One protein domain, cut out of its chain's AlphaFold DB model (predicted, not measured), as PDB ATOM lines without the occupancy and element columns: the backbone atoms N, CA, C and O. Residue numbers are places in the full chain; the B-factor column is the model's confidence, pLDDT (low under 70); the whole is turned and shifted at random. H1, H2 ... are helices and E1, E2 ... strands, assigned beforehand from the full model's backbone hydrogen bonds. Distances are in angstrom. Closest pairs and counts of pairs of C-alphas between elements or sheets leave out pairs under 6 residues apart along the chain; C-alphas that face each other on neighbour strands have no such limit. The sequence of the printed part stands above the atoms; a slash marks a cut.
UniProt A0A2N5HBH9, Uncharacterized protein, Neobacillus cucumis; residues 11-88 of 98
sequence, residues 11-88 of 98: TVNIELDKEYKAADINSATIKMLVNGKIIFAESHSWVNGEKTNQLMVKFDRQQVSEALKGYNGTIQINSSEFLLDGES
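What this domain is: This is residues 11 to 88 of the 98 residues of an uncharacterized protein of Neobacillus cucumis (UniProt A0A2N5HBH9). Two small two-stranded ribbons, E1 with E4 and the hairpin of E2 and E3, come together loosely where the ends of E3 and E4 are near each other, and the long strand E5 runs beside E2. H1 lies near the turn of the hairpin, and two long stretches with no named element, residues 16 to 30 and 41 to 53, lead into E2 and E4. The printed part has 78 residues, with five named strands and one named helix in the order E1, E2, E3, E4, H1, E5; under half of the residues, 37, are in named elements, and the class is mixed, helices and strands. Both sheets, E1 - E4 and E2 - E3, are antiparallel. The whole is only just compact, close to loose, with a radius of gyration of the C-alphas of 13.3 A, and is elongated, spanning 39 by 24 by 22 A.

How they stand to each other: E1, residues 11 to 15, and E4, residues 54 to 59, are antiparallel neighbours at 154 degrees, with N 12 and O 57 2.8 A apart, within hydrogen-bond range. Residues 46 to 47 also pair antiparallel with residues 55 to 56 of E4. E2, residues 31 to 34, and E3, residues 37 to 40, form a hairpin, antiparallel at 154 degrees, with N 32 and O 39 2.8 A apart, within hydrogen-bond range. The closest C-alphas of E3 and E4 are those of Phe 40 and Phe 59, 6.8 A apart, while E2 and E4 are only just apart, at 8.1 A. In H1, residues 61 to 68, every O i to N i+4 pair is within hydrogen-bond range. Its closest C-alpha pair with E3 is Lys 37 and Ala 67, 6.3 A, and with E2 Val 34 and Ala 67, 5.9 A. E5, residues 73 to 82, pairs with no named strand; its closest C-alpha pair with E2 is Leu 33 and Ile 77, 6.1 A. E5 is apart from E1, E3, E4 and H1.

Where its parts are: E1 begins at C-alpha 11, at (-37.727, 31.167, 45.360), and is 13.0 A long from first to last C-alpha. E2 is 9.6 A long and E3 9.9 A. E4 is 16.5 A long and ends at C-alpha 59, at (-31.961, 29.730, 47.993). H1 is 10.3 A long. E5 is the longest strand, 29.4 A, ending at C-alpha 82, at (-34.329, 11.885, 46.005).

The domain as a whole: The two C-alphas farthest apart, those of Gly 70 and Asp 85, are 39.8 A apart. The printed part has no cut. The links E1 to E2, 15 residues, and E3 to E4, 13 residues, are long; the other links are tight. The mean pLDDT of the printed part is 76.0, and it is under 70 at residues 43 to 51, 71 to 77, 79, 81 and 84.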
ATOM      1  N   THR A  11     -36.706  32.205  45.216       83.56
ATOM      2  CA  THR A  11     -37.727  31.167  45.360       83.56
ATOM      3  C   THR A  11     -37.867  30.388  44.058       83.56
ATOM      4  O   THR A  11     -38.088  30.981  43.002       83.56
ATOM      5  N   VAL A  12     -37.792  29.065  44.143       80.62
ATOM      6  CA  VAL A  12     -38.046  28.129  43.047       80.62
ATOM      7  C   VAL A  12     -39.272  27.299  43.410       80.62
ATOM      8  O   VAL A  12     -39.348  26.757  44.509       80.62
ATOM      9  N   ASN A  13     -40.235  27.217  42.494       83.06
ATOM     10  CA  ASN A  13     -41.364  26.300  42.619       83.06
ATOM     11  C   ASN A  13     -41.074  25.076  41.756       83.06
ATOM     12  O   ASN A  13     -40.879  25.215  40.550       83.06
ATOM     13  N   ILE A  14     -41.038  23.912  42.389       78.06
ATOM     14  CA  ILE A  14     -40.870  22.614  41.747       78.06
ATOM     15  C   ILE A  14     -42.258  21.983  41.699       78.06
ATOM     16  O   ILE A  14     -42.922  21.852  42.729       78.06
ATOM     17  N   GLU A  15     -42.725  21.659  40.499       82.12
ATOM     18  CA  GLU A  15     -43.981  20.944  40.290       82.12
ATOM     19  C   GLU A  15     -43.657  19.523  39.861       82.12
ATOM     20  O   GLU A  15     -42.975  19.315  38.863       82.12
ATOM     21  N   LEU A  16     -44.127  18.567  40.651       75.12
ATOM     22  CA  LEU A  16     -43.936  17.147  40.413       75.12
ATOM     23  C   LEU A  16     -45.108  16.588  39.616       75.12
ATOM     24  O   LEU A  16     -46.242  17.084  39.706       75.12
ATOM     25  N   ASP A  17     -44.848  15.500  38.899       78.31
ATOM     26  CA  ASP A  17     -45.907  14.710  38.290       78.31
ATOM     27  C   ASP A  17     -46.915  14.238  39.341       78.31
ATOM     28  O   ASP A  17     -46.605  14.070  40.521       78.31
ATOM     29  N   LYS A  18     -48.158  14.006  38.904       77.00
ATOM     30  CA  LYS A  18     -49.289  13.661  39.788       77.00
ATOM     31  C   LYS A  18     -49.072  12.386  40.613       77.00
ATOM     32  O   LYS A  18     -49.818  12.156  41.562       77.00
ATOM     33  N   GLU A  19     -48.106  11.564  40.223       79.25
ATOM     34  CA  GLU A  19     -47.738  10.309  40.878       79.25
ATOM     35  C   GLU A  19     -46.851  10.533  42.116       79.25
ATOM     36  O   GLU A  19     -46.857   9.701  43.020       79.25
ATOM     37  N   TYR A  20     -46.180  11.687  42.214       76.06
ATOM     38  CA  TYR A  20     -45.275  12.027  43.311       76.06
ATOM     39  C   TYR A  20     -45.850  13.123  44.209       76.06
ATOM     40  O   TYR A  20     -46.556  14.036  43.767       76.06
ATOM     41  N   LYS A  21     -45.529  13.061  45.505       80.19
ATOM     42  CA  LYS A  21     -45.914  14.095  46.470       80.19
ATOM     43  C   LYS A  21     -44.690  14.889  46.886       80.19
ATOM     44  O   LYS A  21     -43.649  14.336  47.212       80.19
ATOM     45  N   ALA A  22     -44.857  16.202  46.999       76.75
ATOM     46  CA  ALA A  22     -43.816  17.101  47.490       76.75
ATOM     47  C   ALA A  22     -43.372  16.769  48.927       76.75
ATOM     48  O   ALA A  22     -42.251  17.086  49.315       76.75
ATOM     49  N   ALA A  23     -44.236  16.113  49.708       76.81
ATOM     50  CA  ALA A  23     -43.916  15.621  51.046       76.81
ATOM     51  C   ALA A  23     -42.893  14.467  51.053       76.81
ATOM     52  O   ALA A  23     -42.257  14.244  52.079       76.81
ATOM     53  N   ASP A  24     -42.721  13.772  49.924       78.12
ATOM     54  CA  ASP A  24     -41.792  12.646  49.789       78.12
ATOM     55  C   ASP A  24     -40.383  13.104  49.362       78.12
ATOM     56  O   ASP A  24     -39.474  12.288  49.220       78.12
ATOM     57  N   ILE A  25     -40.169  14.409  49.168       76.44
ATOM     58  CA  ILE A  25     -38.857  14.964  48.831       76.44
ATOM     59  C   ILE A  25     -38.095  15.317  50.101       76.44
ATOM     60  O   ILE A  25     -38.549  16.109  50.934       76.44
ATOM     61  N   ASN A  26     -36.862  14.820  50.207       77.56
ATOM     62  CA  ASN A  26     -35.936  15.300  51.224       77.56
ATOM     63  C   ASN A  26     -35.403  16.691  50.852       77.56
ATOM     64  O   ASN A  26     -34.404  16.832  50.141       77.56
ATOM     65  N   SER A  27     -36.046  17.728  51.385       74.88
ATOM     66  CA  SER A  27     -35.704  19.128  51.118       74.88
ATOM     67  C   SER A  27     -34.257  19.501  51.456       74.88
ATOM     68  O   SER A  27     -33.693  20.378  50.807       74.88
ATOM     69  N   ALA A  28     -33.615  18.801  52.399       74.88
ATOM     70  CA  ALA A  28     -32.212  19.027  52.751       74.88
ATOM     71  C   ALA A  28     -31.226  18.586  51.653       74.88
ATOM     72  O   ALA A  28     -30.057  18.968  51.683       74.88
ATOM     73  N   THR A  29     -31.680  17.781  50.689       80.88
ATOM     74  CA  THR A  29     -30.853  17.318  49.561       80.88
ATOM     75  C   THR A  29     -30.946  18.216  48.332       80.88
ATOM     76  O   THR A  29     -30.143  18.069  47.408       80.88
ATOM     77  N   ILE A  30     -31.877  19.174  48.331       83.00
ATOM     78  CA  ILE A  30     -32.099  20.045  47.184       83.00
ATOM     79  C   ILE A  30     -30.936  21.024  47.065       83.00
ATOM     80  O   ILE A  30     -30.594  21.763  47.993       83.00
ATOM     81  N   LYS A  31     -30.330  21.041  45.882       87.12
ATOM     82  CA  LYS A  31     -29.219  21.923  45.545       87.12
ATOM     83  C   LYS A  31     -29.406  22.507  44.158       87.12
ATOM     84  O   LYS A  31     -29.912  21.849  43.254       87.12
ATOM     85  N   MET A  32     -28.940  23.733  43.996       83.94
ATOM     86  CA  MET A  32     -28.835  24.416  42.722       83.94
ATOM     87  C   MET A  32     -27.375  24.393  42.280       83.94
ATOM     88  O   MET A  32     -26.487  24.797  43.032       83.94
ATOM     89  N   LEU A  33     -27.121  23.926  41.060       82.12
ATOM     90  CA  LEU A  33     -25.819  24.067  40.417       82.12
ATOM     91  C   LEU A  33     -25.855  25.280  39.490       82.12
ATOM     92  O   LEU A  33     -26.544  25.259  38.474       82.12
ATOM     93  N   VAL A  34     -25.093  26.319  39.825       76.81
ATOM     94  CA  VAL A  34     -24.972  27.540  39.023       76.81
ATOM     95  C   VAL A  34     -23.504  27.776  38.734       76.81
ATOM     96  O   VAL A  34     -22.720  28.015  39.649       76.81
ATOM     97  N   ASN A  35     -23.123  27.709  37.457       77.81
ATOM     98  CA  ASN A  35     -21.746  27.956  37.031       77.81
ATOM     99  C   ASN A  35     -20.698  27.132  37.826       77.81
ATOM    100  O   ASN A  35     -19.723  27.653  38.365       77.81
ATOM    101  N   GLY A  36     -20.952  25.832  37.998       77.75
ATOM    102  CA  GLY A  36     -20.076  24.939  38.767       77.75
ATOM    103  C   GLY A  36     -20.119  25.129  40.292       77.75
ATOM    104  O   GLY A  36     -19.543  24.314  41.010       77.75
ATOM    105  N   LYS A  37     -20.818  26.149  40.810       82.56
ATOM    106  CA  LYS A  37     -21.033  26.344  42.247       82.56
ATOM    107  C   LYS A  37     -22.305  25.642  42.698       82.56
ATOM    108  O   LYS A  37     -23.364  25.812  42.096       82.56
ATOM    109  N   ILE A  38     -22.189  24.877  43.777       87.56
ATOM    110  CA  ILE A  38     -23.314  24.208  44.430       87.56
ATOM    111  C   ILE A  38     -23.853  25.130  45.522       87.56
ATOM    112  O   ILE A  38     -23.098  25.554  46.395       87.56
ATOM    113  N   ILE A  39     -25.151  25.409  45.473       87.88
ATOM    114  CA  ILE A  39     -25.877  26.207  46.462       87.88
ATOM    115  C   ILE A  39     -26.974  25.319  47.039       87.88
ATOM    116  O   ILE A  39     -27.812  24.813  46.296       87.88
ATOM    117  N   PHE A  40     -26.964  25.104  48.349       86.44
ATOM    118  CA  PHE A  40     -27.987  24.296  49.011       86.44
ATOM    119  C   PHE A  40     -29.256  25.111  49.250       86.44
ATOM    120  O   PHE A  40     -29.197  26.319  49.497       86.44
ATOM    121  N   ALA A  41     -30.398  24.436  49.170       84.94
ATOM    122  CA  ALA A  41     -31.670  25.001  49.577       84.94
ATOM    123  C   ALA A  41     -31.666  25.356  51.071       84.94
ATOM    124  O   ALA A  41     -31.068  24.666  51.898       84.94
ATOM    125  N   GLU A  42     -32.373  26.423  51.427       84.19
ATOM    126  CA  GLU A  42     -32.653  26.755  52.818       84.19
ATOM    127  C   GLU A  42     -33.585  25.704  53.440       84.19
ATOM    128  O   GLU A  42     -34.501  25.194  52.791       84.19
ATOM    129  N   SER A  43     -33.408  25.437  54.737       66.12
ATOM    130  CA  SER A  43     -34.077  24.364  55.494       66.12
ATOM    131  C   SER A  43     -35.613  24.456  55.588       66.12
ATOM    132  O   SER A  43     -36.234  23.628  56.245       66.12
ATOM    133  N   HIS A  44     -36.240  25.453  54.958       65.00
ATOM    134  CA  HIS A  44     -37.666  25.773  55.070       65.00
ATOM    135  C   HIS A  44     -38.403  25.600  53.738       65.00
ATOM    136  O   HIS A  44     -39.141  26.493  53.308       65.00
ATOM    137  N   SER A  45     -38.194  24.468  53.064       61.56
ATOM    138  CA  SER A  45     -38.996  24.144  51.882       61.56
ATOM    139  C   SER A  45     -40.452  23.928  52.302       61.56
ATOM    140  O   SER A  45     -40.730  23.203  53.258       61.56
ATOM    141  N   TRP A  46     -41.378  24.608  51.631       63.69
ATOM    142  CA  TRP A  46     -42.795  24.614  51.987       63.69
ATOM    143  C   TRP A  46     -43.591  23.842  50.943       63.69
ATOM    144  O   TRP A  46     -43.526  24.147  49.752       63.69
ATOM    145  N   VAL A  47     -44.352  22.852  51.402       59.69
ATOM    146  CA  VAL A  47     -45.340  22.162  50.573       59.69
ATOM    147  C   VAL A  47     -46.565  23.055  50.480       59.69
ATOM    148  O   VAL A  47     -47.119  23.458  51.506       59.69
ATOM    149  N   ASN A  48     -46.995  23.366  49.259       59.94
ATOM    150  CA  ASN A  48     -48.211  24.141  49.082       59.94
ATOM    151  C   ASN A  48     -49.420  23.298  49.495       59.94
ATOM    152  O   ASN A  48     -49.739  22.310  48.844       59.94
ATOM    153  N   GLY A  49     -50.092  23.674  50.587       53.28
ATOM    154  CA  GLY A  49     -51.193  22.895  51.168       53.28
ATOM    155  C   GLY A  49     -52.373  22.653  50.215       53.28
ATOM    156  O   GLY A  49     -53.105  21.686  50.397       53.28
ATOM    157  N   GLU A  50     -52.531  23.482  49.178       58.88
ATOM    158  CA  GLU A  50     -53.551  23.302  48.133       58.88
ATOM    159  C   GLU A  50     -53.084  22.413  46.967       58.88
ATOM    160  O   GLU A  50     -53.903  21.939  46.181       58.88
ATOM    161  N   LYS A  51     -51.773  22.170  46.840       62.94
ATOM    162  CA  LYS A  51     -51.157  21.408  45.749       62.94
ATOM    163  C   LYS A  51     -50.095  20.464  46.299       62.94
ATOM    164  O   LYS A  51     -48.923  20.808  46.422       62.94
ATOM    165  N   THR A  52     -50.515  19.236  46.590       72.19
ATOM    166  CA  THR A  52     -49.680  18.192  47.208       72.19
ATOM    167  C   THR A  52     -48.468  17.776  46.368       72.19
ATOM    168  O   THR A  52     -47.573  17.119  46.893       72.19
ATOM    169  N   ASN A  53     -48.432  18.146  45.086       77.44
ATOM    170  CA  ASN A  53     -47.336  17.899  44.148       77.44
ATOM    171  C   ASN A  53     -46.436  19.131  43.919       77.44
ATOM    172  O   ASN A  53     -45.569  19.086  43.055       77.44
ATOM    173  N   GLN A  54     -46.631  20.238  44.646       78.38
ATOM    174  CA  GLN A  54     -45.799  21.435  44.507       78.38
ATOM    175  C   GLN A  54     -44.936  21.683  45.744       78.38
ATOM    176  O   GLN A  54     -45.432  21.753  46.874       78.38
ATOM    177  N   LEU A  55     -43.642  21.883  45.501       80.19
ATOM    178  CA  LEU A  55     -42.643  22.209  46.507       80.19
ATOM    179  C   LEU A  55     -42.059  23.595  46.235       80.19
ATOM    180  O   LEU A  55     -41.489  23.851  45.176       80.19
ATOM    181  N   MET A  56     -42.168  24.492  47.211       83.62
ATOM    182  CA  MET A  56     -41.500  25.786  47.170       83.62
ATOM    183  C   MET A  56     -40.171  25.699  47.921       83.62
ATOM    184  O   MET A  56     -40.146  25.425  49.121       83.62
ATOM    185  N   VAL A  57     -39.079  26.001  47.225       83.75
ATOM    186  CA  VAL A  57     -37.710  25.966  47.744       83.75
ATOM    187  C   VAL A  57     -37.107  27.363  47.697       83.75
ATOM    188  O   VAL A  57     -37.351  28.125  46.762       83.75
ATOM    189  N   LYS A  58     -36.315  27.718  48.709       86.25
ATOM    190  CA  LYS A  58     -35.618  29.004  48.789       86.25
ATOM    191  C   LYS A  58     -34.114  28.796  48.743       86.25
ATOM    192  O   LYS A  58     -33.607  27.865  49.359       86.25
ATOM    193  N   PHE A  59     -33.417  29.680  48.044       85.75
ATOM    194  CA  PHE A  59     -31.961  29.730  47.993       85.75
ATOM    195  C   PHE A  59     -31.470  31.100  48.444       85.75
ATOM    196  O   PHE A  59     -32.081  32.127  48.119       85.75
ATOM    197  N   ASP A  60     -30.333  31.110  49.142       86.81
ATOM    198  CA  ASP A  60     -29.701  32.347  49.583       86.81
ATOM    199  C   ASP A  60     -29.340  33.222  48.374       86.81
ATOM    200  O   ASP A  60     -28.588  32.837  47.470       86.81
ATOM    201  N   ARG A  61     -29.901  34.433  48.348       84.44
ATOM    202  CA  ARG A  61     -29.757  35.341  47.209       84.44
ATOM    203  C   ARG A  61     -28.320  35.802  47.020       84.44
ATOM    204  O   ARG A  61     -27.935  36.063  45.878       84.44
ATOM    205  N   GLN A  62     -27.543  35.943  48.090       85.12
ATOM    206  CA  GLN A  62     -26.159  36.384  47.985       85.12
ATOM    207  C   GLN A  62     -25.313  35.315  47.291       85.12
ATOM    208  O   GLN A  62     -24.649  35.629  46.307       85.12
ATOM    209  N   GLN A  63     -25.423  34.053  47.708       87.12
ATOM    210  CA  GLN A  63     -24.730  32.927  47.080       87.12
ATOM    211  C   GLN A  63     -25.112  32.771  45.605       87.12
ATOM    212  O   GLN A  63     -24.239  32.600  44.752       87.12
ATOM    213  N   VAL A  64     -26.403  32.906  45.280       84.81
ATOM    214  CA  VAL A  64     -26.872  32.886  43.886       84.81
ATOM    215  C   VAL A  64     -26.278  34.059  43.108       84.81
ATOM    216  O   VAL A  64     -25.689  33.863  42.049       84.81
ATOM    217  N   SER A  65     -26.352  35.279  43.640       82.81
ATOM    218  CA  SER A  65     -25.812  36.472  42.973       82.81
ATOM    219  C   SER A  65     -24.298  36.377  42.758       82.81
ATOM    220  O   SER A  65     -23.795  36.794  41.720       82.81
ATOM    221  N   GLU A  66     -23.560  35.794  43.702       84.81
ATOM    222  CA  GLU A  66     -22.122  35.537  43.597       84.81
ATOM    223  C   GLU A  66     -21.776  34.409  42.616       84.81
ATOM    224  O   GLU A  66     -20.683  34.408  42.041       84.81
ATOM    225  N   ALA A  67     -22.663  33.432  42.419       83.44
ATOM    226  CA  ALA A  67     -22.507  32.406  41.391       83.44
ATOM    227  C   ALA A  67     -22.788  32.945  39.983       83.44
ATOM    228  O   ALA A  67     -22.163  32.502  39.021       83.44
ATOM    229  N   LEU A  68     -23.671  33.940  39.888       79.19
ATOM    230  CA  LEU A  68     -24.068  34.608  38.649       79.19
ATOM    231  C   LEU A  68     -23.202  35.815  38.278       79.19
ATOM    232  O   LEU A  68     -23.277  36.314  37.157       79.19
ATOM    233  N   LYS A  69     -22.389  36.320  39.208       81.50
ATOM    234  CA  LYS A  69     -21.605  37.538  39.002       81.50
ATOM    235  C   LYS A  69     -20.667  37.389  37.800       81.50
ATOM    236  O   LYS A  69     -19.802  36.519  37.785       81.50
ATOM    237  N   GLY A  70     -20.810  38.290  36.828       72.00
ATOM    238  CA  GLY A  70     -20.002  38.300  35.605       72.00
ATOM    239  C   GLY A  70     -20.502  37.367  34.500       72.00
ATOM    240  O   GLY A  70     -19.872  37.326  33.450       72.00
ATOM    241  N   TYR A  71     -21.622  36.665  34.710       69.88
ATOM    242  CA  TYR A  71     -22.268  35.833  33.695       69.88
ATOM    243  C   TYR A  71     -23.437  36.566  33.046       69.88
ATOM    244  O   TYR A  71     -24.267  37.184  33.711       69.88
ATOM    245  N   ASN A  72     -23.502  36.454  31.728       60.59
ATOM    246  CA  ASN A  72     -24.575  36.915  30.865       60.59
ATOM    247  C   ASN A  72     -24.937  35.777  29.896       60.59
ATOM    248  O   ASN A  72     -24.059  35.058  29.426       60.59
ATOM    249  N   GLY A  73     -26.232  35.589  29.625       62.72
ATOM    250  CA  GLY A  73     -26.728  34.495  28.780       62.72
ATOM    251  C   GLY A  73     -27.573  33.457  29.523       62.72
ATOM    252  O   GLY A  73     -28.170  33.746  30.561       62.72
ATOM    253  N   THR A  74     -27.673  32.259  28.947       67.06
ATOM    254  CA  THR A  74     -28.537  31.173  29.433       67.06
ATOM    255  C   THR A  74     -27.783  30.254  30.386       67.06
ATOM    256  O   THR A  74     -26.693  29.777  30.081       67.06
ATOM    257  N   ILE A  75     -28.378  29.994  31.544       67.81
ATOM    258  CA  ILE A  75     -27.818  29.167  32.607       67.81
ATOM    259  C   ILE A  75     -28.685  27.933  32.761       67.81
ATOM    260  O   ILE A  75     -29.885  28.054  32.996       67.81
ATOM    261  N   GLN A  76     -28.070  26.756  32.673       68.44
ATOM    262  CA  GLN A  76     -28.735  25.509  33.027       68.44
ATOM    263  C   GLN A  76     -28.785  25.354  34.544       68.44
ATOM    264  O   GLN A  76     -27.754  25.304  35.215       68.44
ATOM    265  N   ILE A  77     -29.998  25.258  35.065       68.69
ATOM    266  CA  ILE A  77     -30.315  24.865  36.427       68.69
ATOM    267  C   ILE A  77     -30.628  23.375  36.377       68.69
ATOM    268  O   ILE A  77     -31.588  22.964  35.735       68.69
ATOM    269  N   ASN A  78     -29.811  22.567  37.046       72.25
ATOM    270  CA  ASN A  78     -30.106  21.151  37.244       72.25
ATOM    271  C   ASN A  78     -30.616  20.980  38.677       72.25
ATOM    272  O   ASN A  78     -29.898  21.365  39.606       72.25
ATOM    273  N   SER A  79     -31.817  20.428  38.861       62.53
ATOM    274  CA  SER A  79     -32.254  19.916  40.162       62.53
ATOM    275  C   SER A  79     -32.057  18.406  40.182       62.53
ATOM    276  O   SER A  79     -32.303  17.715  39.195       62.53
ATOM    277  N   SER A  80     -31.540  17.895  41.294       70.19
ATOM    278  CA  SER A  80     -31.487  16.462  41.564       70.19
ATOM    279  C   SER A  80     -32.207  16.228  42.874       70.19
ATOM    280  O   SER A  80     -31.864  16.847  43.884       70.19
ATOM    281  N   GLU A  81     -33.199  15.354  42.841       66.94
ATOM    282  CA  GLU A  81     -34.107  15.090  43.948       66.94
ATOM    283  C   GLU A  81     -34.088  13.595  44.252       66.94
ATOM    284  O   GLU A  81     -33.978  12.774  43.341       66.94
ATOM    285  N   PHE A  82     -34.166  13.257  45.537       72.81
ATOM    286  CA  PHE A  82     -34.329  11.885  46.005       72.81
ATOM    287  C   PHE A  82     -35.679  11.758  46.701       72.81
ATOM    288  O   PHE A  82     -36.006  12.570  47.576       72.81
ATOM    289  N   LEU A  83     -36.425  10.729  46.321       72.12
ATOM    290  CA  LEU A  83     -37.635  10.309  47.008       72.12
ATOM    291  C   LEU A  83     -37.288   9.531  48.285       72.12
ATOM    292  O   LEU A  83     -36.178   9.016  48.449       72.12
ATOM    293  N   LEU A  84     -38.254   9.431  49.205       66.88
ATOM    294  CA  LEU A  84     -38.109   8.678  50.459       66.88
ATOM    295  C   LEU A  84     -37.848   7.174  50.260       66.88
ATOM    296  O   LEU A  84     -37.343   6.526  51.176       66.88
ATOM    297  N   ASP A  85     -38.179   6.621  49.094       74.12
ATOM    298  CA  ASP A  85     -37.903   5.228  48.718       74.12
ATOM    299  C   ASP A  85     -36.504   5.021  48.107       74.12
ATOM    300  O   ASP A  85     -36.087   3.885  47.878       74.12
ATOM    301  N   GLY A  86     -35.747   6.105  47.912       71.69
ATOM    302  CA  GLY A  86     -34.397   6.086  47.362       71.69
ATOM    303  C   GLY A  86     -34.323   6.252  45.844       71.69
ATOM    304  O   GLY A  86     -33.207   6.289  45.320       71.69
ATOM    305  N   GLU A  87     -35.448   6.392  45.135       76.62
ATOM    306  CA  GLU A  87     -35.424   6.771  43.721       76.62
ATOM    307  C   GLU A  87     -34.915   8.205  43.543       76.62
ATOM    308  O   GLU A  87     -35.105   9.073  44.397       76.62
ATOM    309  N   SER A  88     -34.234   8.456  42.422       76.25
ATOM    310  CA  SER A  88     -33.656   9.764  42.117       76.25
ATOM    311  C   SER A  88     -34.122  10.276  40.766       76.25
ATOM    312  O   SER A  88     -34.026   9.553  39.772       76.25
TER     313      SER A  88